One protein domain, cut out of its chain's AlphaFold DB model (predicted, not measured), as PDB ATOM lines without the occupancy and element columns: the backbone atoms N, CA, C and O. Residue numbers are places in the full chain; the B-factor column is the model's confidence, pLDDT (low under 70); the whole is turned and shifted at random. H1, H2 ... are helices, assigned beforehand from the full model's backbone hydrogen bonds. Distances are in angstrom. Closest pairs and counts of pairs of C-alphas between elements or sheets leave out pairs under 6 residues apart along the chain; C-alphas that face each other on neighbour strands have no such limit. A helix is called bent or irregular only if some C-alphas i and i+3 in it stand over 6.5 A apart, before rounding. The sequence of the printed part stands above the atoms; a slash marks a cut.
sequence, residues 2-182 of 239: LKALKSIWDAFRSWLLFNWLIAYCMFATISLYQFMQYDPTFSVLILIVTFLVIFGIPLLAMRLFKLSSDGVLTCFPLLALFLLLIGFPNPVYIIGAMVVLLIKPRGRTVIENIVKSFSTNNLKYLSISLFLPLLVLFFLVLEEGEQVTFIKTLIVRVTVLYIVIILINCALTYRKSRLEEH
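Overview. This is residues 2 to 182 of the 239 residues of an uncharacterized protein of Streptococcus suis (UniProt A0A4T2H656). The longest helix, H1, and its partner H2 form one helical hairpin, which packs with two more, H4 with H5 and H7 with H8, into an up-and-down bundle of six helices, each running against the bundle helix before it in the chain. Short H6 crosses one end of this bundle, and at that end residues 2 to 9 of H1 and residues 177 to 182 of H8 stick out. The printed part has 181 residues with eight named helices, H1 to H8 in order, and no named strand; its class is all helix. It is compact, with a radius of gyration of the C-alphas of 17.6 A, yet elongated, spanning 61 by 35 by 33 A.

Along the chain. Find C-alpha 2 at (-28.299, 0.751, 9.176); from there H1, residues 2 to 38, runs 53.6 A to C-alpha 38 at (-28.887, 51.747, -7.251). H2, residues 40 to 64, comes back over 34.3 A, with a kink of 39 degrees near residue 47; it is irregular, C-alphas 41 and 44 being 8.3 A apart. Next come H3, residues 70 to 73, H4, residues 76 to 87, H5, residues 91 to 102, and H6, residues 110 to 117. H7, residues 120 to 142, covers 33.7 A, and H8, residues 148 to 182, covers 50.6 A to C-alpha 182 at (-41.295, -4.534, -27.374).

Arrangement. Start at H1, which with residues 21 to 36 alone touches H2, opposite ways at a shallow tilt of 6 degrees; their closest C-alphas, Cys 25 and Ile 54, are 5.6 A apart. H1 also touches H3, closest at the C-alphas of Ser 14 and Val 72, 6.5 A. At the C-alphas of Asn 19 and Ser 129, 5.9 A apart, H1 comes closest to H7, which it touches at a steep tilt of 44 degrees. The hairpin H7 and H8 is closest at the C-alphas of Val 141 and Val 148, 5.6 A. H8 touches H4 at a steep tilt of 38 degrees, closest at the C-alphas of Arg 157 and Ile 86, 6.5 A. In the hairpin H4 and H5, the C-alphas of Ala 80 and Ala 97 come to 4.2 A; H5 touches H2, with Val 92 and Phe 51 closest at 6.4 A between C-alphas. H6 touches H4 about perpendicular, at 88 degrees, closest at the C-alphas of Ile 114 and Pro 77, 6.2 A. Every O i to N i+4 pair is within hydrogen-bond range in H1, H4, H5, H6 and H8, against 17 of 21 in H2 and 17 of 19 in H7; H3 is too short for one.

Size, cuts and confidence. Look to Thr 41 and His 182 for the two C-alphas farthest apart, 63.3 A. The printed part has no cut and no long link. Mean pLDDT of the printed part is 71.2; 79 residues are under 70, among them residues 54 to 92 and 100 to 118.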
ATOM      1  N   LEU A   2     -29.264  -0.357   9.016       72.62
ATOM      2  CA  LEU A   2     -28.299   0.751   9.176       72.62
ATOM      3  C   LEU A   2     -27.679   1.271   7.855       72.62
ATOM      4  O   LEU A   2     -27.532   2.473   7.666       72.62
ATOM      5  N   LYS A   3     -27.360   0.370   6.910       75.31
ATOM      6  CA  LYS A   3     -26.833   0.736   5.578       75.31
ATOM      7  C   LYS A   3     -27.856   1.477   4.706       75.31
ATOM      8  O   LYS A   3     -27.490   2.433   4.033       75.31
ATOM      9  N   ALA A   4     -29.123   1.061   4.746       72.81
ATOM     10  CA  ALA A   4     -30.195   1.715   3.996       72.81
ATOM     11  C   ALA A   4     -30.482   3.116   4.557       72.81
ATOM     12  O   ALA A   4     -30.579   4.072   3.797       72.81
ATOM     13  N   LEU A   5     -30.505   3.252   5.888       74.56
ATOM     14  CA  LEU A   5     -30.694   4.539   6.559       74.56
ATOM     15  C   LEU A   5     -29.562   5.526   6.233       74.56
ATOM     16  O   LEU A   5     -29.823   6.682   5.915       74.56
ATOM     17  N   LYS A   6     -28.309   5.052   6.233       75.50
ATOM     18  CA  LYS A   6     -27.144   5.857   5.842       75.50
ATOM     19  C   LYS A   6     -27.226   6.323   4.386       75.50
ATOM     20  O   LYS A   6     -27.011   7.495   4.111       75.50
ATOM     21  N   SER A   7     -27.616   5.433   3.472       74.50
ATOM     22  CA  SER A   7     -27.799   5.786   2.059       74.50
ATOM     23  C   SER A   7     -28.902   6.828   1.847       74.50
ATOM     24  O   SER A   7     -28.744   7.721   1.016       74.50
ATOM     25  N   ILE A   8     -30.015   6.724   2.580       75.69
ATOM     26  CA  ILE A   8     -31.114   7.697   2.519       75.69
ATOM     27  C   ILE A   8     -30.652   9.050   3.068       75.69
ATOM     28  O   ILE A   8     -30.907  10.081   2.451       75.69
ATOM     29  N   TRP A   9     -29.926   9.046   4.188       75.25
ATOM     30  CA  TRP A   9     -29.370  10.258   4.786       75.25
ATOM     31  C   TRP A   9     -28.399  10.983   3.848       75.25
ATOM     32  O   TRP A   9     -28.491  12.198   3.680       75.25
ATOM     33  N   ASP A  10     -27.509  10.248   3.178       72.44
ATOM     34  CA  ASP A  10     -26.552  10.828   2.233       72.44
ATOM     35  C   ASP A  10     -27.257  11.427   1.001       72.44
ATOM     36  O   ASP A  10     -26.885  12.511   0.534       72.44
ATOM     37  N   ALA A  11     -28.319  10.777   0.510       70.56
ATOM     38  CA  ALA A  11     -29.154  11.296  -0.572       70.56
ATOM     39  C   ALA A  11     -29.921  12.562  -0.152       70.56
ATOM     40  O   ALA A  11     -29.916  13.555  -0.884       70.56
ATOM     41  N   PHE A  12     -30.514  12.563   1.045       75.50
ATOM     42  CA  PHE A  12     -31.223  13.716   1.601       75.50
ATOM     43  C   PHE A  12     -30.288  14.907   1.824       75.50
ATOM     44  O   PHE A  12     -30.583  16.016   1.385       75.50
ATOM     45  N   ARG A  13     -29.114  14.683   2.424       75.62
ATOM     46  CA  ARG A  13     -28.086  15.717   2.613       75.62
ATOM     47  C   ARG A  13     -27.636  16.315   1.281       75.62
ATOM     48  O   ARG A  13     -27.483  17.528   1.170       75.62
ATOM     49  N   SER A  14     -27.435  15.469   0.274       70.81
ATOM     50  CA  SER A  14     -27.059  15.897  -1.077       70.81
ATOM     51  C   SER A  14     -28.144  16.768  -1.715       70.81
ATOM     52  O   SER A  14     -27.842  17.824  -2.263       70.81
ATOM     53  N   TRP A  15     -29.407  16.347  -1.598       75.12
ATOM     54  CA  TRP A  15     -30.578  17.110  -2.032       75.12
ATOM     55  C   TRP A  15     -30.692  18.458  -1.332       75.12
ATOM     56  O   TRP A  15     -30.819  19.477  -2.009       75.12
ATOM     57  N   LEU A  16     -30.558  18.493  -0.009       76.19
ATOM     58  CA  LEU A  16     -30.641  19.728   0.762       76.19
ATOM     59  C   LEU A  16     -29.576  20.745   0.327       76.19
ATOM     60  O   LEU A  16     -29.893  21.910   0.103       76.19
ATOM     61  N   LEU A  17     -28.328  20.300   0.157       73.19
ATOM     62  CA  LEU A  17     -27.222  21.167  -0.260       73.19
ATOM     63  C   LEU A  17     -27.398  21.690  -1.689       73.19
ATOM     64  O   LEU A  17     -27.128  22.860  -1.943       73.19
ATOM     65  N   PHE A  18     -27.876  20.852  -2.611       72.88
ATOM     66  CA  PHE A  18     -28.145  21.269  -3.986       72.88
ATOM     67  C   PHE A  18     -29.260  22.323  -4.060       72.88
ATOM     68  O   PHE A  18     -29.103  23.341  -4.732       72.88
ATOM     69  N   ASN A  19     -30.346  22.131  -3.307       76.75
ATOM     70  CA  ASN A  19     -31.436  23.105  -3.222       76.75
ATOM     71  C   ASN A  19     -30.981  24.430  -2.600       76.75
ATOM     72  O   ASN A  19     -31.317  25.492  -3.117       76.75
ATOM     73  N   TRP A  20     -30.167  24.376  -1.542       75.56
ATOM     74  CA  TRP A  20     -29.569  25.569  -0.939       75.56
ATOM     75  C   TRP A  20     -28.685  26.341  -1.916       75.56
ATOM     76  O   TRP A  20     -28.708  27.568  -1.936       75.56
ATOM     77  N   LEU A  21     -27.931  25.633  -2.752       75.00
ATOM     78  CA  LEU A  21     -27.052  26.227  -3.753       75.00
ATOM     79  C   LEU A  21     -27.851  26.908  -4.875       75.00
ATOM     80  O   LEU A  21     -27.499  28.010  -5.291       75.00
ATOM     81  N   ILE A  22     -28.969  26.309  -5.303       75.88
ATOM     82  CA  ILE A  22     -29.913  26.946  -6.233       75.88
ATOM     83  C   ILE A  22     -30.539  28.192  -5.597       75.88
ATOM     84  O   ILE A  22     -30.512  29.261  -6.206       75.88
ATOM     85  N   ALA A  23     -31.067  28.080  -4.375       77.94
ATOM     86  CA  ALA A  23     -31.684  29.198  -3.660       77.94
ATOM     87  C   ALA A  23     -30.701  30.359  -3.461       77.94
ATOM     88  O   ALA A  23     -31.050  31.515  -3.678       77.94
ATOM     89  N   TYR A  24     -29.447  30.048  -3.139       78.50
ATOM     90  CA  TYR A  24     -28.372  31.025  -3.046       78.50
ATOM     91  C   TYR A  24     -28.122  31.747  -4.378       78.50
ATOM     92  O   TYR A  24     -28.067  32.974  -4.401       78.50
ATOM     93  N   CYS A  25     -28.029  31.017  -5.496       75.62
ATOM     94  CA  CYS A  25     -27.854  31.628  -6.821       75.62
ATOM     95  C   CYS A  25     -29.032  32.546  -7.189       75.62
ATOM     96  O   CYS A  25     -28.832  33.609  -7.783       75.62
ATOM     97  N   MET A  26     -30.253  32.153  -6.816       75.94
ATOM     98  CA  MET A  26     -31.467  32.950  -7.009       75.94
ATOM     99  C   MET A  26     -31.442  34.230  -6.172       75.94
ATOM    100  O   MET A  26     -31.630  35.316  -6.715       75.94
ATOM    101  N   PHE A  27     -31.164  34.118  -4.871       78.25
ATOM    102  CA  PHE A  27     -31.113  35.263  -3.964       78.25
ATOM    103  C   PHE A  27     -30.001  36.238  -4.357       78.25
ATOM    104  O   PHE A  27     -30.256  37.428  -4.490       78.25
ATOM    105  N   ALA A  28     -28.804  35.725  -4.658       76.38
ATOM    106  CA  ALA A  28     -27.700  36.534  -5.163       76.38
ATOM    107  C   ALA A  28     -28.101  37.294  -6.436       76.38
ATOM    108  O   ALA A  28     -27.847  38.489  -6.534       76.38
ATOM    109  N   THR A  29     -28.795  36.641  -7.374       75.06
ATOM    110  CA  THR A  29     -29.301  37.289  -8.596       75.06
ATOM    111  C   THR A  29     -30.291  38.421  -8.294       75.06
ATOM    112  O   THR A  29     -30.203  39.482  -8.907       75.06
ATOM    113  N   ILE A  30     -31.208  38.228  -7.341       76.50
ATOM    114  CA  ILE A  30     -32.171  39.259  -6.924       76.50
ATOM    115  C   ILE A  30     -31.458  40.436  -6.252       76.50
ATOM    116  O   ILE A  30     -31.662  41.581  -6.655       76.50
ATOM    117  N   SER A  31     -30.578  40.177  -5.281       76.19
ATOM    118  CA  SER A  31     -29.812  41.225  -4.594       76.19
ATOM    119  C   SER A  31     -28.935  42.027  -5.554       76.19
ATOM    120  O   SER A  31     -28.773  43.234  -5.403       76.19
ATOM    121  N   LEU A  32     -28.385  41.380  -6.578       72.19
ATOM    122  CA  LEU A  32     -27.571  42.052  -7.585       72.19
ATOM    123  C   LEU A  32     -28.382  42.911  -8.535       72.19
ATOM    124  O   LEU A  32     -27.933  43.995  -8.895       72.19
ATOM    125  N   TYR A  33     -29.569  42.453  -8.926       73.00
ATOM    126  CA  TYR A  33     -30.483  43.281  -9.699       73.00
ATOM    127  C   TYR A  33     -30.802  44.587  -8.953       73.00
ATOM    128  O   TYR A  33     -30.718  45.659  -9.545       73.00
ATOM    129  N   GLN A  34     -31.060  44.509  -7.642       72.56
ATOM    130  CA  GLN A  34     -31.266  45.692  -6.797       72.56
ATOM    131  C   GLN A  34     -30.021  46.592  -6.760       72.56
ATOM    132  O   GLN A  34     -30.118  47.804  -6.925       72.56
ATOM    133  N   PHE A  35     -28.837  46.002  -6.575       70.69
ATOM    134  CA  PHE A  35     -27.595  46.766  -6.471       70.69
ATOM    135  C   PHE A  35     -27.243  47.491  -7.783       70.69
ATOM    136  O   PHE A  35     -26.825  48.646  -7.761       70.69
ATOM    137  N   MET A  36     -27.480  46.850  -8.931       68.25
ATOM    138  CA  MET A  36     -27.285  47.447 -10.259       68.25
ATOM    139  C   MET A  36     -28.266  48.588 -10.556       68.25
ATOM    140  O   MET A  36     -27.922  49.490 -11.316       68.25
ATOM    141  N   GLN A  37     -29.477  48.563  -9.986       68.56
ATOM    142  CA  GLN A  37     -30.422  49.679 -10.098       68.56
ATOM    143  C   GLN A  37     -29.991  50.898  -9.275       68.56
ATOM    144  O   GLN A  37     -30.322  52.021  -9.647       68.56
ATOM    145  N   TYR A  38     -29.266  50.683  -8.174       71.56
ATOM    146  CA  TYR A  38     -28.887  51.747  -7.251       71.56
ATOM    147  C   TYR A  38     -27.694  52.571  -7.746       71.56
ATOM    148  O   TYR A  38     -27.715  53.795  -7.635       71.56
ATOM    149  N   ASP A  39     -26.662  51.927  -8.305       65.88
ATOM    150  CA  ASP A  39     -25.458  52.640  -8.745       65.88
ATOM    151  C   ASP A  39     -24.796  51.980  -9.979       65.88
ATOM    152  O   ASP A  39     -24.027  51.016  -9.855       65.88
ATOM    153  N   PRO A  40     -25.062  52.481 -11.202       65.06
ATOM    154  CA  PRO A  40     -24.530  51.897 -12.433       65.06
ATOM    155  C   PRO A  40     -23.026  52.154 -12.612       65.06
ATOM    156  O   PRO A  40     -22.377  51.508 -13.439       65.06
ATOM    157  N   THR A  41     -22.427  53.069 -11.850       68.06
ATOM    158  CA  THR A  41     -21.029  53.486 -12.038       68.06
ATOM    159  C   THR A  41     -20.023  52.387 -11.684       68.06
ATOM    160  O   THR A  41     -18.938  52.321 -12.261       68.06
ATOM    161  N   PHE A  42     -20.409  51.445 -10.820       64.69
ATOM    162  CA  PHE A  42     -19.588  50.297 -10.418       64.69
ATOM    163  C   PHE A  42     -19.877  49.015 -11.207       64.69
ATOM    164  O   PHE A  42     -19.420  47.941 -10.810       64.69
ATOM    165  N   SER A  43     -20.586  49.109 -12.339       65.50
ATOM    166  CA  SER A  43     -21.072  47.968 -13.134       65.50
ATOM    167  C   SER A  43     -20.061  46.825 -13.281       65.50
ATOM    168  O   SER A  43     -20.417  45.673 -13.074       65.50
ATOM    169  N   VAL A  44     -18.792  47.120 -13.590       67.19
ATOM    170  CA  VAL A  44     -17.745  46.103 -13.812       67.19
ATOM    171  C   VAL A  44     -17.238  45.473 -12.507       67.19
ATOM    172  O   VAL A  44     -16.990  44.270 -12.458       67.19
ATOM    173  N   LEU A  45     -17.107  46.245 -11.427       67.75
ATOM    174  CA  LEU A  45     -16.724  45.702 -10.119       67.75
ATOM    175  C   LEU A  45     -17.843  44.805  -9.572       67.75
ATOM    176  O   LEU A  45     -17.579  43.695  -9.112       67.75
ATOM    177  N   ILE A  46     -19.094  45.257  -9.705       68.06
ATOM    178  CA  ILE A  46     -20.294  44.495  -9.345       68.06
ATOM    179  C   ILE A  46     -20.331  43.194 -10.138       68.06
ATOM    180  O   ILE A  46     -20.553  42.138  -9.556       68.06
ATOM    181  N   LEU A  47     -20.029  43.241 -11.435       67.06
ATOM    182  CA  LEU A  47     -19.923  42.083 -12.321       67.06
ATOM    183  C   LEU A  47     -18.920  41.029 -11.813       67.06
ATOM    184  O   LEU A  47     -19.210  39.833 -11.791       67.06
ATOM    185  N   ILE A  48     -17.731  41.470 -11.396       69.88
ATOM    186  CA  ILE A  48     -16.647  40.591 -10.932       69.88
ATOM    187  C   ILE A  48     -16.980  39.999  -9.560       69.88
ATOM    188  O   ILE A  48     -16.822  38.796  -9.346       69.88
ATOM    189  N   VAL A  49     -17.486  40.820  -8.637       69.00
ATOM    190  CA  VAL A  49     -17.921  40.364  -7.309       69.00
ATOM    191  C   VAL A  49     -19.097  39.399  -7.446       69.00
ATOM    192  O   VAL A  49     -19.089  38.344  -6.823       69.00
ATOM    193  N   THR A  50     -20.044  39.687  -8.339       66.25
ATOM    194  CA  THR A  50     -21.135  38.777  -8.717       66.25
ATOM    195  C   THR A  50     -20.595  37.430  -9.152       66.25
ATOM    196  O   THR A  50     -21.062  36.396  -8.684       66.25
ATOM    197  N   PHE A  51     -19.606  37.434 -10.042       68.38
ATOM    198  CA  PHE A  51     -19.006  36.211 -10.538       68.38
ATOM    199  C   PHE A  51     -18.382  35.397  -9.389       68.38
ATOM    200  O   PHE A  51     -18.618  34.197  -9.251       68.38
ATOM    201  N   LEU A  52     -17.643  36.048  -8.494       70.56
ATOM    202  CA  LEU A  52     -17.044  35.402  -7.323       70.56
ATOM    203  C   LEU A  52     -18.081  34.881  -6.319       70.56
ATOM    204  O   LEU A  52     -17.884  33.818  -5.737       70.56
ATOM    205  N   VAL A  53     -19.184  35.595  -6.128       71.25
ATOM    206  CA  VAL A  53     -20.251  35.241  -5.187       71.25
ATOM    207  C   VAL A  53     -21.098  34.103  -5.768       71.25
ATOM    208  O   VAL A  53     -21.137  33.020  -5.189       71.25
ATOM    209  N   ILE A  54     -21.672  34.282  -6.964       68.56
ATOM    210  CA  ILE A  54     -22.531  33.290  -7.632       68.56
ATOM    211  C   ILE A  54     -21.762  32.018  -7.995       68.56
ATOM    212  O   ILE A  54     -22.324  30.935  -7.880       68.56
ATOM    213  N   PHE A  55     -20.498  32.103  -8.420       67.69
ATOM    214  CA  PHE A  55     -19.746  30.913  -8.836       67.69
ATOM    215  C   PHE A  55     -18.757  30.450  -7.768       67.69
ATOM    216  O   PHE A  55     -18.691  29.258  -7.473       67.69
ATOM    217  N   GLY A  56     -18.008  31.359  -7.147       66.75
ATOM    218  CA  GLY A  56     -16.948  31.003  -6.201       66.75
ATOM    219  C   GLY A  56     -17.456  30.309  -4.937       66.75
ATOM    220  O   GLY A  56     -16.858  29.313  -4.528       66.75
ATOM    221  N   ILE A  57     -18.575  30.752  -4.353       68.88
ATOM    222  CA  ILE A  57     -19.130  30.139  -3.132       68.88
ATOM    223  C   ILE A  57     -19.678  28.729  -3.403       68.88
ATOM    224  O   ILE A  57     -19.268  27.802  -2.699       68.88
ATOM    225  N   PRO A  58     -20.503  28.497  -4.442       67.31
ATOM    226  CA  PRO A  58     -20.888  27.147  -4.857       67.31
ATOM    227  C   PRO A  58     -19.707  26.217  -5.135       67.31
ATOM    228  O   PRO A  58     -19.708  25.059  -4.714       67.31
ATOM    229  N   LEU A  59     -18.668  26.720  -5.803       66.06
ATOM    230  CA  LEU A  59     -17.469  25.947  -6.124       66.06
ATOM    231  C   LEU A  59     -16.648  25.584  -4.885       66.06
ATOM    232  O   LEU A  59     -16.220  24.435  -4.739       66.06
ATOM    233  N   LEU A  60     -16.459  26.538  -3.974       65.12
ATOM    234  CA  LEU A  60     -15.807  26.313  -2.687       65.12
ATOM    235  C   LEU A  60     -16.605  25.333  -1.835       65.12
ATOM    236  O   LEU A  60     -16.020  24.392  -1.306       65.12
ATOM    237  N   ALA A  61     -17.927  25.490  -1.759       63.94
ATOM    238  CA  ALA A  61     -18.801  24.574  -1.039       63.94
ATOM    239  C   ALA A  61     -18.665  23.143  -1.584       63.94
ATOM    240  O   ALA A  61     -18.433  22.207  -0.819       63.94
ATOM    241  N   MET A  62     -18.699  22.955  -2.904       64.19
ATOM    242  CA  MET A  62     -18.542  21.626  -3.504       64.19
ATOM    243  C   MET A  62     -17.176  20.991  -3.207       64.19
ATOM    244  O   MET A  62     -17.096  19.781  -2.970       64.19
ATOM    245  N   ARG A  63     -16.109  21.798  -3.151       62.66
ATOM    246  CA  ARG A  63     -14.755  21.337  -2.808       62.66
ATOM    247  C   ARG A  63     -14.595  21.026  -1.316       62.66
ATOM    248  O   ARG A  63     -14.017  19.995  -0.976       62.66
ATOM    249  N   LEU A  64     -15.112  21.888  -0.442       57.97
ATOM    250  CA  LEU A  64     -14.999  21.789   1.016       57.97
ATOM    251  C   LEU A  64     -15.844  20.650   1.581       57.97
ATOM    252  O   LEU A  64     -15.368  19.874   2.406       57.97
ATOM    253  N   PHE A  65     -17.072  20.487   1.091       55.47
ATOM    254  CA  PHE A  65     -17.973  19.453   1.591       55.47
ATOM    255  C   PHE A  65     -17.671  18.054   1.038       55.47
ATOM    256  O   PHE A  65     -18.439  17.136   1.321       55.47
ATOM    257  N   LYS A  66     -16.572  17.873   0.273       52.22
ATOM    258  CA  LYS A  66     -16.246  16.631  -0.455       52.22
ATOM    259  C   LYS A  66     -17.523  16.024  -1.026       52.22
ATOM    260  O   LYS A  66     -17.849  14.869  -0.737       52.22
ATOM    261  N   LEU A  67     -18.258  16.835  -1.791       51.31
ATOM    262  CA  LEU A  67     -19.545  16.492  -2.391       51.31
ATOM    263  C   LEU A  67     -19.332  15.480  -3.535       51.31
ATOM    264  O   LEU A  67     -19.593  15.720  -4.703       51.31
ATOM    265  N   SER A  68     -18.774  14.333  -3.163       42.81
ATOM    266  CA  SER A  68     -18.501  13.140  -3.959       42.81
ATOM    267  C   SER A  68     -19.693  12.185  -3.943       42.81
ATOM    268  O   SER A  68     -19.581  11.038  -4.356       42.81
ATOM    269  N   SER A  69     -20.849  12.661  -3.472       47.50
ATOM    270  CA  SER A  69     -22.120  12.019  -3.757       47.50
ATOM    271  C   SER A  69     -22.347  12.115  -5.257       47.50
ATOM    272  O   SER A  69     -22.412  13.207  -5.830       47.50
ATOM    273  N   ASP A  70     -22.425  10.953  -5.895       51.59
ATOM    274  CA  ASP A  70     -22.417  10.823  -7.341       51.59
ATOM    275  C   ASP A  70     -23.484  11.642  -8.068       51.59
ATOM    276  O   ASP A  70     -23.267  11.972  -9.232       51.59
ATOM    277  N   GLY A  71     -24.565  12.011  -7.369       51.66
ATOM    278  CA  GLY A  71     -25.707  12.758  -7.890       51.66
ATOM    279  C   GLY A  71     -25.507  14.273  -8.030       51.66
ATOM    280  O   GLY A  71     -25.965  14.848  -9.019       51.66
ATOM    281  N   VAL A  72     -24.806  14.941  -7.102       54.06
ATOM    282  CA  VAL A  72     -24.718  16.422  -7.124       54.06
ATOM    283  C   VAL A  72     -23.742  16.901  -8.194       54.06
ATOM    284  O   VAL A  72     -24.033  17.837  -8.936       54.06
ATOM    285  N   LEU A  73     -22.625  16.189  -8.359       54.78
ATOM    286  CA  LEU A  73     -21.644  16.484  -9.404       54.78
ATOM    287  C   LEU A  73     -22.170  16.160 -10.813       54.78
ATOM    288  O   LEU A  73     -21.732  16.762 -11.784       54.78
ATOM    289  N   THR A  74     -23.130  15.241 -10.957       56.09
ATOM    290  CA  THR A  74     -23.838  15.038 -12.234       56.09
ATOM    291  C   THR A  74     -24.838  16.141 -12.551       56.09
ATOM    292  O   THR A  74     -25.263  16.233 -13.696       56.09
ATOM    293  N   CYS A  75     -25.202  17.001 -11.602       58.09
ATOM    294  CA  CYS A  75     -26.086  18.136 -11.865       58.09
ATOM    295  C   CYS A  75     -25.323  19.412 -12.273       58.09
ATOM    296  O   CYS A  75     -25.946  20.431 -12.543       58.09
ATOM    297  N   PHE A  76     -23.991  19.366 -12.379       63.69
ATOM    298  CA  PHE A  76     -23.141  20.511 -12.738       63.69
ATOM    299  C   PHE A  76     -23.478  21.145 -14.104       63.69
ATOM    300  O   PHE A  76     -23.680  22.358 -14.166       63.69
ATOM    301  N   PRO A  77     -23.626  20.365 -15.197       63.81
ATOM    302  CA  PRO A  77     -24.046  20.910 -16.491       63.81
ATOM    303  C   PRO A  77     -25.474  21.468 -16.466       63.81
ATOM    304  O   PRO A  77     -25.799  22.391 -17.207       63.81
ATOM    305  N   LEU A  78     -26.322  20.932 -15.584       64.94
ATOM    306  CA  LEU A  78     -27.697  21.397 -15.396       64.94
ATOM    307  C   LEU A  78     -27.741  22.720 -14.622       64.94
ATOM    308  O   LEU A  78     -28.543  23.587 -14.953       64.94
ATOM    309  N   LEU A  79     -26.848  22.912 -13.648       68.56
ATOM    310  CA  LEU A  79     -26.668  24.192 -12.964       68.56
ATOM    311  C   LEU A  79     -26.183  25.272 -13.943       68.56
ATOM    312  O   LEU A  79     -26.704  26.382 -13.930       68.56
ATOM    313  N   ALA A  80     -25.244  24.945 -14.838       69.62
ATOM    314  CA  ALA A  80     -24.801  25.858 -15.895       69.62
ATOM    315  C   ALA A  80     -25.949  26.264 -16.837       69.62
ATOM    316  O   ALA A  80     -26.105  27.442 -17.154       69.62
ATOM    317  N   LEU A  81     -26.792  25.305 -17.235       68.06
ATOM    318  CA  LEU A  81     -27.998  25.572 -18.023       68.06
ATOM    319  C   LEU A  81     -28.969  26.499 -17.270       68.06
ATOM    320  O   LEU A  81     -29.453  27.477 -17.835       68.06
ATOM    321  N   PHE A  82     -29.213  26.227 -15.986       68.62
ATOM    322  CA  PHE A  82     -30.064  27.045 -15.119       68.62
ATOM    323  C   PHE A  82     -29.570  28.496 -15.029       68.62
ATOM    324  O   PHE A  82     -30.350  29.433 -15.196       68.62
ATOM    325  N   LEU A  83     -28.261  28.681 -14.847       69.94
ATOM    326  CA  LEU A  83     -27.611  29.990 -14.805       69.94
ATOM    327  C   LEU A  83     -27.775  30.759 -16.123       69.94
ATOM    328  O   LEU A  83     -28.109  31.941 -16.086       69.94
ATOM    329  N   LEU A  84     -27.607  30.098 -17.275       69.25
ATOM    330  CA  LEU A  84     -27.826  30.720 -18.589       69.25
ATOM    331  C   LEU A  84     -29.257  31.229 -18.750       69.25
ATOM    332  O   LEU A  84     -29.461  32.344 -19.220       69.25
ATOM    333  N   LEU A  85     -30.245  30.433 -18.347       66.62
ATOM    334  CA  LEU A  85     -31.662  30.764 -18.500       66.62
ATOM    335  C   LEU A  85     -32.132  31.860 -17.537       66.62
ATOM    336  O   LEU A  85     -32.933  32.708 -17.926       66.62
ATOM    337  N   ILE A  86     -31.612  31.886 -16.309       67.31
ATOM    338  CA  ILE A  86     -31.853  32.993 -15.372       67.31
ATOM    339  C   ILE A  86     -31.216  34.272 -15.889       67.31
ATOM    340  O   ILE A  86     -31.842  35.328 -15.853       67.31
ATOM    341  N   GLY A  87     -29.985  34.162 -16.375       64.25
ATOM    342  CA  GLY A  87     -29.157  35.297 -16.721       64.25
ATOM    343  C   GLY A  87     -29.416  35.910 -18.082       64.25
ATOM    344  O   GLY A  87     -29.009  37.043 -18.284       64.25
ATOM    345  N   PHE A  88     -30.038  35.207 -19.034       56.84
ATOM    346  CA  PHE A  88     -30.056  35.657 -20.428       56.84
ATOM    347  C   PHE A  88     -30.664  37.072 -20.578       56.84
ATOM    348  O   PHE A  88     -31.777  37.298 -20.075       56.84
ATOM    349  N   PRO A  89     -29.981  38.025 -21.256       59.47
ATOM    350  CA  PRO A  89     -28.688  37.937 -21.950       59.47
ATOM    351  C   PRO A  89     -27.545  38.671 -21.206       59.47
ATOM    352  O   PRO A  89     -26.918  39.577 -21.745       59.47
ATOM    353  N   ASN A  90     -27.262  38.320 -19.952       69.69
ATOM    354  CA  ASN A  90     -26.196  38.932 -19.159       69.69
ATOM    355  C   ASN A  90     -24.882  38.113 -19.274       69.69
ATOM    356  O   ASN A  90     -24.874  36.912 -18.972       69.69
ATOM    357  N   PRO A  91     -23.757  38.740 -19.685       66.75
ATOM    358  CA  PRO A  91     -22.488  38.060 -19.966       66.75
ATOM    359  C   PRO A  91     -21.898  37.316 -18.761       66.75
ATOM    360  O   PRO A  91     -21.208  36.316 -18.945       66.75
ATOM    361  N   VAL A  92     -22.206  37.735 -17.530       68.25
ATOM    362  CA  VAL A  92     -21.734  37.071 -16.300       68.25
ATOM    363  C   VAL A  92     -22.220  35.643 -16.209       68.25
ATOM    364  O   VAL A  92     -21.464  34.744 -15.855       68.25
ATOM    365  N   TYR A  93     -23.480  35.432 -16.565       71.00
ATOM    366  CA  TYR A  93     -24.097  34.120 -16.519       71.00
ATOM    367  C   TYR A  93     -23.601  33.232 -17.656       71.00
ATOM    368  O   TYR A  93     -23.485  32.024 -17.469       71.00
ATOM    369  N   ILE A  94     -23.237  33.823 -18.799       71.38
ATOM    370  CA  ILE A  94     -22.625  33.106 -19.924       71.38
ATOM    371  C   ILE A  94     -21.227  32.614 -19.545       71.38
ATOM    372  O   ILE A  94     -20.950  31.418 -19.625       71.38
ATOM    373  N   ILE A  95     -20.360  33.514 -19.074       70.75
ATOM    374  CA  ILE A  95     -19.005  33.164 -18.618       70.75
ATOM    375  C   ILE A  95     -19.094  32.185 -17.443       70.75
ATOM    376  O   ILE A  95     -18.352  31.209 -17.380       70.75
ATOM    377  N   GLY A  96     -20.048  32.406 -16.543       69.38
ATOM    378  CA  GLY A  96     -20.312  31.565 -15.388       69.38
ATOM    379  C   GLY A  96     -20.683  30.143 -15.758       69.38
ATOM    380  O   GLY A  96     -20.082  29.196 -15.264       69.38
ATOM    381  N   ALA A  97     -21.626  29.982 -16.682       71.12
ATOM    382  CA  ALA A  97     -22.010  28.679 -17.196       71.12
ATOM    383  C   ALA A  97     -20.840  27.962 -17.875       71.12
ATOM    384  O   ALA A  97     -20.660  26.767 -17.654       71.12
ATOM    385  N   MET A  98     -20.002  28.683 -18.624       69.62
ATOM    386  CA  MET A  98     -18.790  28.114 -19.221       69.62
ATOM    387  C   MET A  98     -17.798  27.653 -18.151       69.62
ATOM    388  O   MET A  98     -17.316  26.527 -18.211       69.62
ATOM    389  N   VAL A  99     -17.533  28.467 -17.128       70.38
ATOM    390  CA  VAL A  99     -16.641  28.090 -16.021       70.38
ATOM    391  C   VAL A  99     -17.198  26.906 -15.233       70.38
ATOM    392  O   VAL A  99     -16.453  25.974 -14.937       70.38
ATOM    393  N   VAL A 100     -18.503  26.876 -14.964       69.00
ATOM    394  CA  VAL A 100     -19.172  25.730 -14.335       69.00
ATOM    395  C   VAL A 100     -19.008  24.477 -15.206       69.00
ATOM    396  O   VAL A 100     -18.607  23.438 -14.692       69.00
ATOM    397  N   LEU A 101     -19.205  24.556 -16.525       66.81
ATOM    398  CA  LEU A 101     -19.003  23.422 -17.439       66.81
ATOM    399  C   LEU A 101     -17.542  22.936 -17.511       66.81
ATOM    400  O   LEU A 101     -17.308  21.752 -17.764       66.81
ATOM    401  N   LEU A 102     -16.567  23.820 -17.284       62.78
ATOM    402  CA  LEU A 102     -15.133  23.509 -17.311       62.78
ATOM    403  C   LEU A 102     -14.611  22.906 -15.997       62.78
ATOM    404  O   LEU A 102     -13.542  22.289 -15.980       62.78
ATOM    405  N   ILE A 103     -15.339  23.047 -14.887       61.22
ATOM    406  CA  ILE A 103     -14.889  22.555 -13.583       61.22
ATOM    407  C   ILE A 103     -15.171  21.058 -13.461       61.22
ATOM    408  O   ILE A 103     -16.276  20.603 -13.192       61.22
ATOM    409  N   LYS A 104     -14.092  20.300 -13.677       52.16
ATOM    410  CA  LYS A 104     -13.956  18.843 -13.564       52.16
ATOM    411  C   LYS A 104     -15.130  18.050 -14.169       52.16
ATOM    412  O   LYS A 104     -15.920  17.451 -13.435       52.16
ATOM    413  N   PRO A 105     -15.188  17.956 -15.510       51.94
ATOM    414  CA  PRO A 105     -15.987  16.945 -16.190       51.94
ATOM    415  C   PRO A 105     -15.691  15.544 -15.621       51.94
ATOM    416  O   PRO A 105     -14.536  15.136 -15.504       51.94
ATOM    417  N   ARG A 106     -16.736  14.806 -15.226       50.59
ATOM    418  CA  ARG A 106     -16.625  13.440 -14.678       50.59
ATOM    419  C   ARG A 106     -16.316  12.397 -15.768       50.59
ATOM    420  O   ARG A 106     -15.693  11.384 -15.470       50.59
ATOM    421  N   GLY A 107     -16.771  12.634 -16.999       51.34
ATOM    422  CA  GLY A 107     -16.466  11.869 -18.215       51.34
ATOM    423  C   GLY A 107     -15.234  12.379 -18.966       51.34
ATOM    424  O   GLY A 107     -14.743  13.475 -18.690       51.34
ATOM    425  N   ARG A 108     -14.752  11.596 -19.941       56.47
ATOM    426  CA  ARG A 108     -13.609  11.975 -20.797       56.47
ATOM    427  C   ARG A 108     -13.949  13.162 -21.700       56.47
ATOM    428  O   ARG A 108     -13.045  13.867 -22.135       56.47
ATOM    429  N   THR A 109     -15.239  13.396 -21.956       60.38
ATOM    430  CA  THR A 109     -15.739  14.505 -22.775       60.38
ATOM    431  C   THR A 109     -16.906  15.240 -22.105       60.38
ATOM    432  O   THR A 109     -17.615  14.704 -21.250       60.38
ATOM    433  N   VAL A 110     -17.133  16.495 -22.510       59.75
ATOM    434  CA  VAL A 110     -18.277  17.316 -22.061       59.75
ATOM    435  C   VAL A 110     -19.610  16.653 -22.432       59.75
ATOM    436  O   VAL A 110     -20.550  16.670 -21.640       59.75
ATOM    437  N   ILE A 111     -19.664  15.995 -23.594       62.78
ATOM    438  CA  ILE A 111     -20.860  15.322 -24.119       62.78
ATOM    439  C   ILE A 111     -21.293  14.172 -23.206       62.78
ATOM    440  O   ILE A 111     -22.464  14.089 -22.850       62.78
ATOM    441  N   GLU A 112     -20.363  13.324 -22.763       65.75
ATOM    442  CA  GLU A 112     -20.673  12.227 -21.835       65.75
ATOM    443  C   GLU A 112     -21.272  12.737 -20.522       65.75
ATOM    444  O   GLU A 112     -22.201  12.133 -19.983       65.75
ATOM    445  N   ASN A 113     -20.776  13.870 -20.015       63.78
ATOM    446  CA  ASN A 113     -21.343  14.476 -18.815       63.78
ATOM    447  C   ASN A 113     -22.739  15.010 -19.061       63.78
ATOM    448  O   ASN A 113     -23.609  14.728 -18.249       63.78
ATOM    449  N   ILE A 114     -22.968  15.713 -20.174       64.12
ATOM    450  CA  ILE A 114     -24.302  16.193 -20.547       64.12
ATOM    451  C   ILE A 114     -25.264  15.005 -20.624       64.12
ATOM    452  O   ILE A 114     -26.276  14.992 -19.933       64.12
ATOM    453  N   VAL A 115     -24.926  13.952 -21.368       68.38
ATOM    454  CA  VAL A 115     -25.781  12.762 -21.496       68.38
ATOM    455  C   VAL A 115     -26.070  12.130 -20.129       68.38
ATOM    456  O   VAL A 115     -27.212  11.784 -19.832       68.38
ATOM    457  N   LYS A 116     -25.063  12.029 -19.255       68.12
ATOM    458  CA  LYS A 116     -25.229  11.486 -17.900       68.12
ATOM    459  C   LYS A 116     -26.094  12.389 -17.012       68.12
ATOM    460  O   LYS A 116     -26.908  11.889 -16.230       68.12
ATOM    461  N   SER A 117     -25.957  13.705 -17.136       64.81
ATOM    462  CA  SER A 117     -26.779  14.707 -16.451       64.81
ATOM    463  C   SER A 117     -28.241  14.637 -16.882       64.81
ATOM    464  O   SER A 117     -29.121  14.707 -16.034       64.81
ATOM    465  N   PHE A 118     -28.503  14.403 -18.167       69.62
ATOM    466  CA  PHE A 118     -29.847  14.228 -18.728       69.62
ATOM    467  C   PHE A 118     -30.392  12.794 -18.593       69.62
ATOM    468  O   PHE A 118     -31.357  12.421 -19.259       69.62
ATOM    469  N   SER A 119     -29.816  11.969 -17.713       73.31
ATOM    470  CA  SER A 119     -30.417  10.678 -17.377       73.31
ATOM    471  C   SER A 119     -31.740  10.867 -16.628       73.31
ATOM    472  O   SER A 119     -31.921  11.821 -15.871       73.31
ATOM    473  N   THR A 120     -32.670   9.926 -16.794       71.25
ATOM    474  CA  THR A 120     -34.027  10.003 -16.224       71.25
ATOM    475  C   THR A 120     -34.030  10.183 -14.705       71.25
ATOM    476  O   THR A 120     -34.872  10.893 -14.166       71.25
ATOM    477  N   ASN A 121     -33.076   9.574 -13.995       71.06
ATOM    478  CA  ASN A 121     -32.964   9.718 -12.542       71.06
ATOM    479  C   ASN A 121     -32.522  11.132 -12.141       71.06
ATOM    480  O   ASN A 121     -33.079  11.712 -11.210       71.06
ATOM    481  N   ASN A 122     -31.568  11.707 -12.874       71.81
ATOM    482  CA  ASN A 122     -31.049  13.047 -12.610       71.81
ATOM    483  C   ASN A 122     -32.056  14.135 -12.999       71.81
ATOM    484  O   ASN A 122     -32.221  15.106 -12.269       71.81
ATOM    485  N   LEU A 123     -32.795  13.946 -14.092       72.38
ATOM    486  CA  LEU A 123     -33.869  14.856 -14.487       72.38
ATOM    487  C   LEU A 123     -35.050  14.825 -13.506       72.38
ATOM    488  O   LEU A 123     -35.628  15.872 -13.234       72.38
ATOM    489  N   LYS A 124     -35.405  13.659 -12.946       75.44
ATOM    490  CA  LYS A 124     -36.396  13.559 -11.855       75.44
ATOM    491  C   LYS A 124     -35.918  14.264 -10.585       75.44
ATOM    492  O   LYS A 124     -36.677  14.980  -9.937       75.44
ATOM    493  N   TYR A 125     -34.650  14.075 -10.234       74.31
ATOM    494  CA  TYR A 125     -34.037  14.764  -9.103       74.31
ATOM    495  C   TYR A 125     -34.038  16.286  -9.300       74.31
ATOM    496  O   TYR A 125     -34.361  17.035  -8.376       74.31
ATOM    497  N   LEU A 126     -33.745  16.745 -10.518       73.00
ATOM    498  CA  LEU A 126     -33.770  18.155 -10.879       73.00
ATOM    499  C   LEU A 126     -35.186  18.732 -10.829       73.00
ATOM    500  O   LEU A 126     -35.365  19.801 -10.258       73.00
ATOM    501  N   SER A 127     -36.195  18.035 -11.363       75.50
ATOM    502  CA  SER A 127     -37.582  18.508 -11.285       75.50
ATOM    503  C   SER A 127     -38.031  18.665  -9.830       75.50
ATOM    504  O   SER A 127     -38.561  19.708  -9.462       75.50
ATOM    505  N   ILE A 128     -37.730  17.692  -8.965       78.06
ATOM    506  CA  ILE A 128     -38.050  17.793  -7.532       78.06
ATOM    507  C   ILE A 128     -37.305  18.971  -6.885       78.06
ATOM    508  O   ILE A 128     -37.870  19.685  -6.064       78.06
ATOM    509  N   SER A 129     -36.050  19.202  -7.272       76.56
ATOM    510  CA  SER A 129     -35.237  20.296  -6.727       76.56
ATOM    511  C   SER A 129     -35.642  21.677  -7.250       76.56
ATOM    512  O   SER A 129     -35.389  22.668  -6.586       76.56
ATOM    513  N   LEU A 130     -36.275  21.781  -8.421       75.38
ATOM    514  CA  LEU A 130     -36.763  23.056  -8.966       75.38
ATOM    515  C   LEU A 130     -38.080  23.514  -8.337       75.38
ATOM    516  O   LEU A 130     -38.385  24.706  -8.350       75.38
ATOM    517  N   PHE A 131     -38.834  22.588  -7.746       80.81
ATOM    518  CA  PHE A 131     -40.084  22.908  -7.069       80.81
ATOM    519  C   PHE A 131     -39.874  23.827  -5.857       80.81
ATOM    520  O   PHE A 131     -40.636  24.771  -5.657       80.81
ATOM    521  N   LEU A 132     -38.816  23.600  -5.071       80.31
ATOM    522  CA  LEU A 132     -38.542  24.384  -3.866       80.31
ATOM    523  C   LEU A 132     -38.180  25.858  -4.179       80.31
ATOM    524  O   LEU A 132     -38.800  26.744  -3.596       80.31
ATOM    525  N   PRO A 133     -37.270  26.170  -5.127       74.50
ATOM    526  CA  PRO A 133     -37.038  27.536  -5.598       74.50
ATOM    527  C   PRO A 133     -38.291  28.214  -6.156       74.50
ATOM    528  O   PRO A 133     -38.499  29.394  -5.892       74.50
ATOM    529  N   LEU A 134     -39.132  27.490  -6.906       80.62
ATOM    530  CA  LEU A 134     -40.399  28.027  -7.416       80.62
ATOM    531  C   LEU A 134     -41.337  28.433  -6.278       80.62
ATOM    532  O   LEU A 134     -41.917  29.514  -6.325       80.62
ATOM    533  N   LEU A 135     -41.443  27.593  -5.248       83.75
ATOM    534  CA  LEU A 135     -42.240  27.874  -4.058       83.75
ATOM    535  C   LEU A 135     -41.734  29.135  -3.339       83.75
ATOM    536  O   LEU A 135     -42.519  30.016  -3.008       83.75
ATOM    537  N   VAL A 136     -40.416  29.252  -3.152       81.38
ATOM    538  CA  VAL A 136     -39.784  30.422  -2.521       81.38
ATOM    539  C   VAL A 136     -40.041  31.697  -3.327       81.38
ATOM    540  O   VAL A 136     -40.454  32.703  -2.757       81.38
ATOM    541  N   LEU A 137     -39.857  31.661  -4.651       80.81
ATOM    542  CA  LEU A 137     -40.143  32.808  -5.519       80.81
ATOM    543  C   LEU A 137     -41.618  33.208  -5.485       80.81
ATOM    544  O   LEU A 137     -41.927  34.394  -5.529       80.81
ATOM    545  N   PHE A 138     -42.520  32.229  -5.415       83.00
ATOM    546  CA  PHE A 138     -43.952  32.481  -5.320       83.00
ATOM    547  C   PHE A 138     -44.297  33.259  -4.045       83.00
ATOM    548  O   PHE A 138     -45.005  34.258  -4.125       83.00
ATOM    549  N   PHE A 139     -43.736  32.868  -2.895       82.44
ATOM    550  CA  PHE A 139     -43.905  33.619  -1.646       82.44
ATOM    551  C   PHE A 139     -43.317  35.032  -1.724       82.44
ATOM    552  O   PHE A 139     -43.957  35.977  -1.281       82.44
ATOM    553  N   LEU A 140     -42.160  35.198  -2.366       79.38
ATOM    554  CA  LEU A 140     -41.528  36.504  -2.595       79.38
ATOM    555  C   LEU A 140     -42.353  37.454  -3.481       79.38
ATOM    556  O   LEU A 140     -42.180  38.662  -3.390       79.38
ATOM    557  N   VAL A 141     -43.240  36.944  -4.343       80.12
ATOM    558  CA  VAL A 141     -44.160  37.784  -5.139       80.12
ATOM    559  C   VAL A 141     -45.368  38.255  -4.338       80.12
ATOM    560  O   VAL A 141     -45.967  39.266  -4.699       80.12
ATOM    561  N   LEU A 142     -45.743  37.526  -3.284       78.38
ATOM    562  CA  LEU A 142     -46.821  37.940  -2.385       78.38
ATOM    563  C   LEU A 142     -46.404  39.133  -1.517       78.38
ATOM    564  O   LEU A 142     -47.268  39.875  -1.059       78.38
ATOM    565  N   GLU A 143     -45.101  39.333  -1.316       72.06
ATOM    566  CA  GLU A 143     -44.574  40.559  -0.726       72.06
ATOM    567  C   GLU A 143     -44.611  41.688  -1.770       72.06
ATOM    568  O   GLU A 143     -43.980  41.619  -2.828       72.06
ATOM    569  N   GLU A 144     -45.392  42.734  -1.499       59.69
ATOM    570  CA  GLU A 144     -45.472  43.902  -2.376       59.69
ATOM    571  C   GLU A 144     -44.177  44.728  -2.305       59.69
ATOM    572  O   GLU A 144     -43.703  45.090  -1.228       59.69
ATOM    573  N   GLY A 145     -43.603  45.060  -3.465       67.50
ATOM    574  CA  GLY A 145     -42.408  45.898  -3.566       67.50
ATOM    575  C   GLY A 145     -41.993  46.182  -5.012       67.50
ATOM    576  O   GLY A 145     -42.484  45.554  -5.953       67.50
ATOM    577  N   GLU A 146     -41.040  47.099  -5.213       67.44
ATOM    578  CA  GLU A 146     -40.513  47.470  -6.549       67.44
ATOM    579  C   GLU A 146     -39.935  46.280  -7.341       67.44
ATOM    580  O   GLU A 146     -39.801  46.316  -8.562       67.44
ATOM    581  N   GLN A 147     -39.623  45.190  -6.646       69.88
ATOM    582  CA  GLN A 147     -38.933  44.015  -7.174       69.88
ATOM    583  C   GLN A 147     -39.882  42.980  -7.782       69.88
ATOM    584  O   GLN A 147     -39.438  42.049  -8.459       69.88
ATOM    585  N   VAL A 148     -41.191  43.137  -7.575       77.56
ATOM    586  CA  VAL A 148     -42.213  42.168  -7.989       77.56
ATOM    587  C   VAL A 148     -42.172  41.911  -9.499       77.56
ATOM    588  O   VAL A 148     -42.388  40.784  -9.938       77.56
ATOM    589  N   THR A 149     -41.850  42.912 -10.321       78.88
ATOM    590  CA  THR A 149     -41.717  42.763 -11.784       78.88
ATOM    591  C   THR A 149     -40.534  41.872 -12.178       78.88
ATOM    592  O   THR A 149     -40.674  40.985 -13.030       78.88
ATOM    593  N   PHE A 150     -39.383  42.042 -11.524       78.38
ATOM    594  CA  PHE A 150     -38.201  41.206 -11.737       78.38
ATOM    595  C   PHE A 150     -38.425  39.776 -11.230       78.38
ATOM    596  O   PHE A 150     -38.154  38.811 -11.948       78.38
ATOM    597  N   ILE A 151     -39.010  39.621 -10.041       81.06
ATOM    598  CA  ILE A 151     -39.306  38.307  -9.456       81.06
ATOM    599  C   ILE A 151     -40.345  37.559 -10.310       81.06
ATOM    600  O   ILE A 151     -40.149  36.381 -10.606       81.06
ATOM    601  N   LYS A 152     -41.390  38.230 -10.821       82.25
ATOM    602  CA  LYS A 152     -42.338  37.643 -11.792       82.25
ATOM    603  C   LYS A 152     -41.630  37.136 -13.049       82.25
ATOM    604  O   LYS A 152     -41.917  36.037 -13.518       82.25
ATOM    605  N   THR A 153     -40.667  37.899 -13.564       81.62
ATOM    606  CA  THR A 153     -39.853  37.485 -14.717       81.62
ATOM    607  C   THR A 153     -39.027  36.235 -14.399       81.62
ATOM    608  O   THR A 153     -38.966  35.314 -15.217       81.62
ATOM    609  N   LEU A 154     -38.437  36.155 -13.202       79.94
ATOM    610  CA  LEU A 154     -37.725  34.962 -12.738       79.94
ATOM    611  C   LEU A 154     -38.653  33.750 -12.607       79.94
ATOM    612  O   LEU A 154     -38.292  32.674 -13.078       79.94
ATOM    613  N   ILE A 155     -39.856  33.912 -12.046       83.75
ATOM    614  CA  ILE A 155     -40.848  32.830 -11.951       83.75
ATOM    615  C   ILE A 155     -41.164  32.273 -13.333       83.75
ATOM    616  O   ILE A 155     -41.125  31.057 -13.511       83.75
ATOM    617  N   VAL A 156     -41.435  33.132 -14.319       83.19
ATOM    618  CA  VAL A 156     -41.722  32.688 -15.690       83.19
ATOM    619  C   VAL A 156     -40.547  31.885 -16.249       83.19
ATOM    620  O   VAL A 156     -40.749  30.777 -16.741       83.19
ATOM    621  N   ARG A 157     -39.312  32.382 -16.113       81.00
ATOM    622  CA  ARG A 157     -38.102  31.695 -16.606       81.00
ATOM    623  C   ARG A 157     -37.907  30.322 -15.957       81.00
ATOM    624  O   ARG A 157     -37.691  29.335 -16.661       81.00
ATOM    625  N   VAL A 158     -38.021  30.241 -14.631       80.38
ATOM    626  CA  VAL A 158     -37.870  28.980 -13.885       80.38
ATOM    627  C   VAL A 158     -39.017  28.012 -14.208       80.38
ATOM    628  O   VAL A 158     -38.779  26.816 -14.368       80.38
ATOM    629  N   THR A 159     -40.242  28.514 -14.382       81.75
ATOM    630  CA  THR A 159     -41.423  27.706 -14.736       81.75
ATOM    631  C   THR A 159     -41.294  27.108 -16.135       81.75
ATOM    632  O   THR A 159     -41.529  25.915 -16.314       81.75
ATOM    633  N   VAL A 160     -40.870  27.898 -17.126       82.12
ATOM    634  CA  VAL A 160     -40.623  27.409 -18.494       82.12
ATOM    635  C   VAL A 160     -39.584  26.291 -18.480       82.12
ATOM    636  O   VAL A 160     -39.797  25.238 -19.080       82.12
ATOM    637  N   LEU A 161     -38.490  26.472 -17.739       78.44
ATOM    638  CA  LEU A 161     -37.465  25.443 -17.601       78.44
ATOM    639  C   LEU A 161     -38.005  24.171 -16.936       78.44
ATOM    640  O   LEU A 161     -37.722  23.063 -17.394       78.44
ATOM    641  N   TYR A 162     -38.798  24.323 -15.879       81.44
ATOM    642  CA  TYR A 162     -39.434  23.206 -15.192       81.44
ATOM    643  C   TYR A 162     -40.334  22.394 -16.139       81.44
ATOM    644  O   TYR A 162     -40.218  21.168 -16.191       81.44
ATOM    645  N   ILE A 163     -41.149  23.068 -16.958       82.31
ATOM    646  CA  ILE A 163     -41.994  22.429 -17.979       82.31
ATOM    647  C   ILE A 163     -41.138  21.681 -19.008       82.31
ATOM    648  O   ILE A 163     -41.418  20.520 -19.304       82.31
ATOM    649  N   VAL A 164     -40.069  22.298 -19.521       82.94
ATOM    650  CA  VAL A 164     -39.157  21.651 -20.483       82.94
ATOM    651  C   VAL A 164     -38.548  20.377 -19.893       82.94
ATOM    652  O   VAL A 164     -38.540  19.336 -20.549       82.94
ATOM    653  N   ILE A 165     -38.091  20.416 -18.640       78.62
ATOM    654  CA  ILE A 165     -37.522  19.245 -17.957       78.62
ATOM    655  C   ILE A 165     -38.566  18.136 -17.797       78.62
ATOM    656  O   ILE A 165     -38.245  16.964 -18.011       78.62
ATOM    657  N   ILE A 166     -39.812  18.483 -17.463       81.56
ATOM    658  CA  ILE A 166     -40.916  17.518 -17.397       81.56
ATOM    659  C   ILE A 166     -41.157  16.877 -18.763       81.56
ATOM    660  O   ILE A 166     -41.232  15.653 -18.843       81.56
ATOM    661  N   LEU A 167     -41.221  17.663 -19.840       83.31
ATOM    662  CA  LEU A 167     -41.441  17.137 -21.190       83.31
ATOM    663  C   LEU A 167     -40.328  16.171 -21.613       83.31
ATOM    664  O   LEU A 167     -40.617  15.090 -22.130       83.31
ATOM    665  N   ILE A 168     -39.064  16.508 -21.334       81.75
ATOM    666  CA  ILE A 168     -37.926  15.615 -21.597       81.75
ATOM    667  C   ILE A 168     -38.059  14.329 -20.770       81.75
ATOM    668  O   ILE A 168     -37.886  13.231 -21.303       81.75
ATOM    669  N   ASN A 169     -38.414  14.434 -19.486       81.00
ATOM    670  CA  ASN A 169     -38.656  13.277 -18.623       81.00
ATOM    671  C   ASN A 169     -39.767  12.369 -19.160       81.00
ATOM    672  O   ASN A 169     -39.595  11.148 -19.191       81.00
ATOM    673  N   CYS A 170     -40.886  12.946 -19.598       81.31
ATOM    674  CA  CYS A 170     -41.992  12.218 -20.208       81.31
ATOM    675  C   CYS A 170     -41.535  11.501 -21.480       81.31
ATOM    676  O   CYS A 170     -41.754  10.298 -21.604       81.31
ATOM    677  N   ALA A 171     -40.827  12.193 -22.377       82.94
ATOM    678  CA  ALA A 171     -40.323  11.613 -23.619       82.94
ATOM    679  C   ALA A 171     -39.356  10.443 -23.371       82.94
ATOM    680  O   ALA A 171     -39.467   9.394 -24.008       82.94
ATOM    681  N   LEU A 172     -38.425  10.587 -22.425       80.50
ATOM    682  CA  LEU A 172     -37.481   9.525 -22.067       80.50
ATOM    683  C   LEU A 172     -38.178   8.336 -21.399       80.50
ATOM    684  O   LEU A 172     -37.855   7.188 -21.701       80.50
ATOM    685  N   THR A 173     -39.140   8.601 -20.513       82.19
ATOM    686  CA  THR A 173     -39.912   7.548 -19.835       82.19
ATOM    687  C   THR A 173     -40.773   6.780 -20.834       82.19
ATOM    688  O   THR A 173     -40.764   5.554 -20.809       82.19
ATOM    689  N   TYR A 174     -41.424   7.480 -21.765       83.50
ATOM    690  CA  TYR A 174     -42.211   6.881 -22.843       83.50
ATOM    691  C   TYR A 174     -41.358   6.012 -23.775       83.50
ATOM    692  O   TYR A 174     -41.718   4.882 -24.095       83.50
ATOM    693  N   ARG A 175     -40.174   6.494 -24.182       82.00
ATOM    694  CA  ARG A 175     -39.243   5.682 -24.983       82.00
ATOM    695  C   ARG A 175     -38.832   4.408 -24.252       82.00
ATOM    696  O   ARG A 175     -38.750   3.354 -24.877       82.00
ATOM    697  N   LYS A 176     -38.582   4.503 -22.944       83.19
ATOM    698  CA  LYS A 176     -38.205   3.353 -22.121       83.19
ATOM    699  C   LYS A 176     -39.350   2.346 -21.998       83.19
ATOM    700  O   LYS A 176     -39.109   1.165 -22.224       83.19
ATOM    701  N   SER A 177     -40.574   2.798 -21.716       78.38
ATOM    702  CA  SER A 177     -41.739   1.907 -21.613       78.38
ATOM    703  C   SER A 177     -42.024   1.198 -22.932       78.38
ATOM    704  O   SER A 177     -42.207  -0.013 -22.943       78.38
ATOM    705  N   ARG A 178     -41.946   1.916 -24.058       84.12
ATOM    706  CA  ARG A 178     -42.121   1.325 -25.391       84.12
ATOM    707  C   ARG A 178     -41.057   0.266 -25.680       84.12
ATOM    708  O   ARG A 178     -41.355  -0.764 -26.273       84.12
ATOM    709  N   LEU A 179     -39.810   0.490 -25.270       83.31
ATOM    710  CA  LEU A 179     -38.744  -0.496 -25.451       83.31
ATOM    711  C   LEU A 179     -38.976  -1.750 -24.590       83.31
ATOM    712  O   LEU A 179     -38.805  -2.863 -25.079       83.31
ATOM    713  N   GLU A 180     -39.413  -1.577 -23.341       84.31
ATOM    714  CA  GLU A 180     -39.776  -2.680 -22.444       84.31
ATOM    715  C   GLU A 180     -40.978  -3.482 -22.960       84.31
ATOM    716  O   GLU A 180     -40.960  -4.711 -22.893       84.31
ATOM    717  N   GLU A 181     -41.995  -2.816 -23.511       80.50
ATOM    718  CA  GLU A 181     -43.128  -3.470 -24.173       80.50
ATOM    719  C   GLU A 181     -42.656  -4.326 -25.344       80.50
ATOM    720  O   GLU A 181     -42.950  -5.514 -25.365       80.50
ATOM    721  N   HIS A 182     -41.837  -3.776 -26.244       81.19
ATOM    722  CA  HIS A 182     -41.295  -4.534 -27.374       81.19
ATOM    723  C   HIS A 182     -40.508  -5.776 -26.946       81.19
ATOM    724  O   HIS A 182     -40.656  -6.835 -27.556       81.19
TER     725      HIS A 182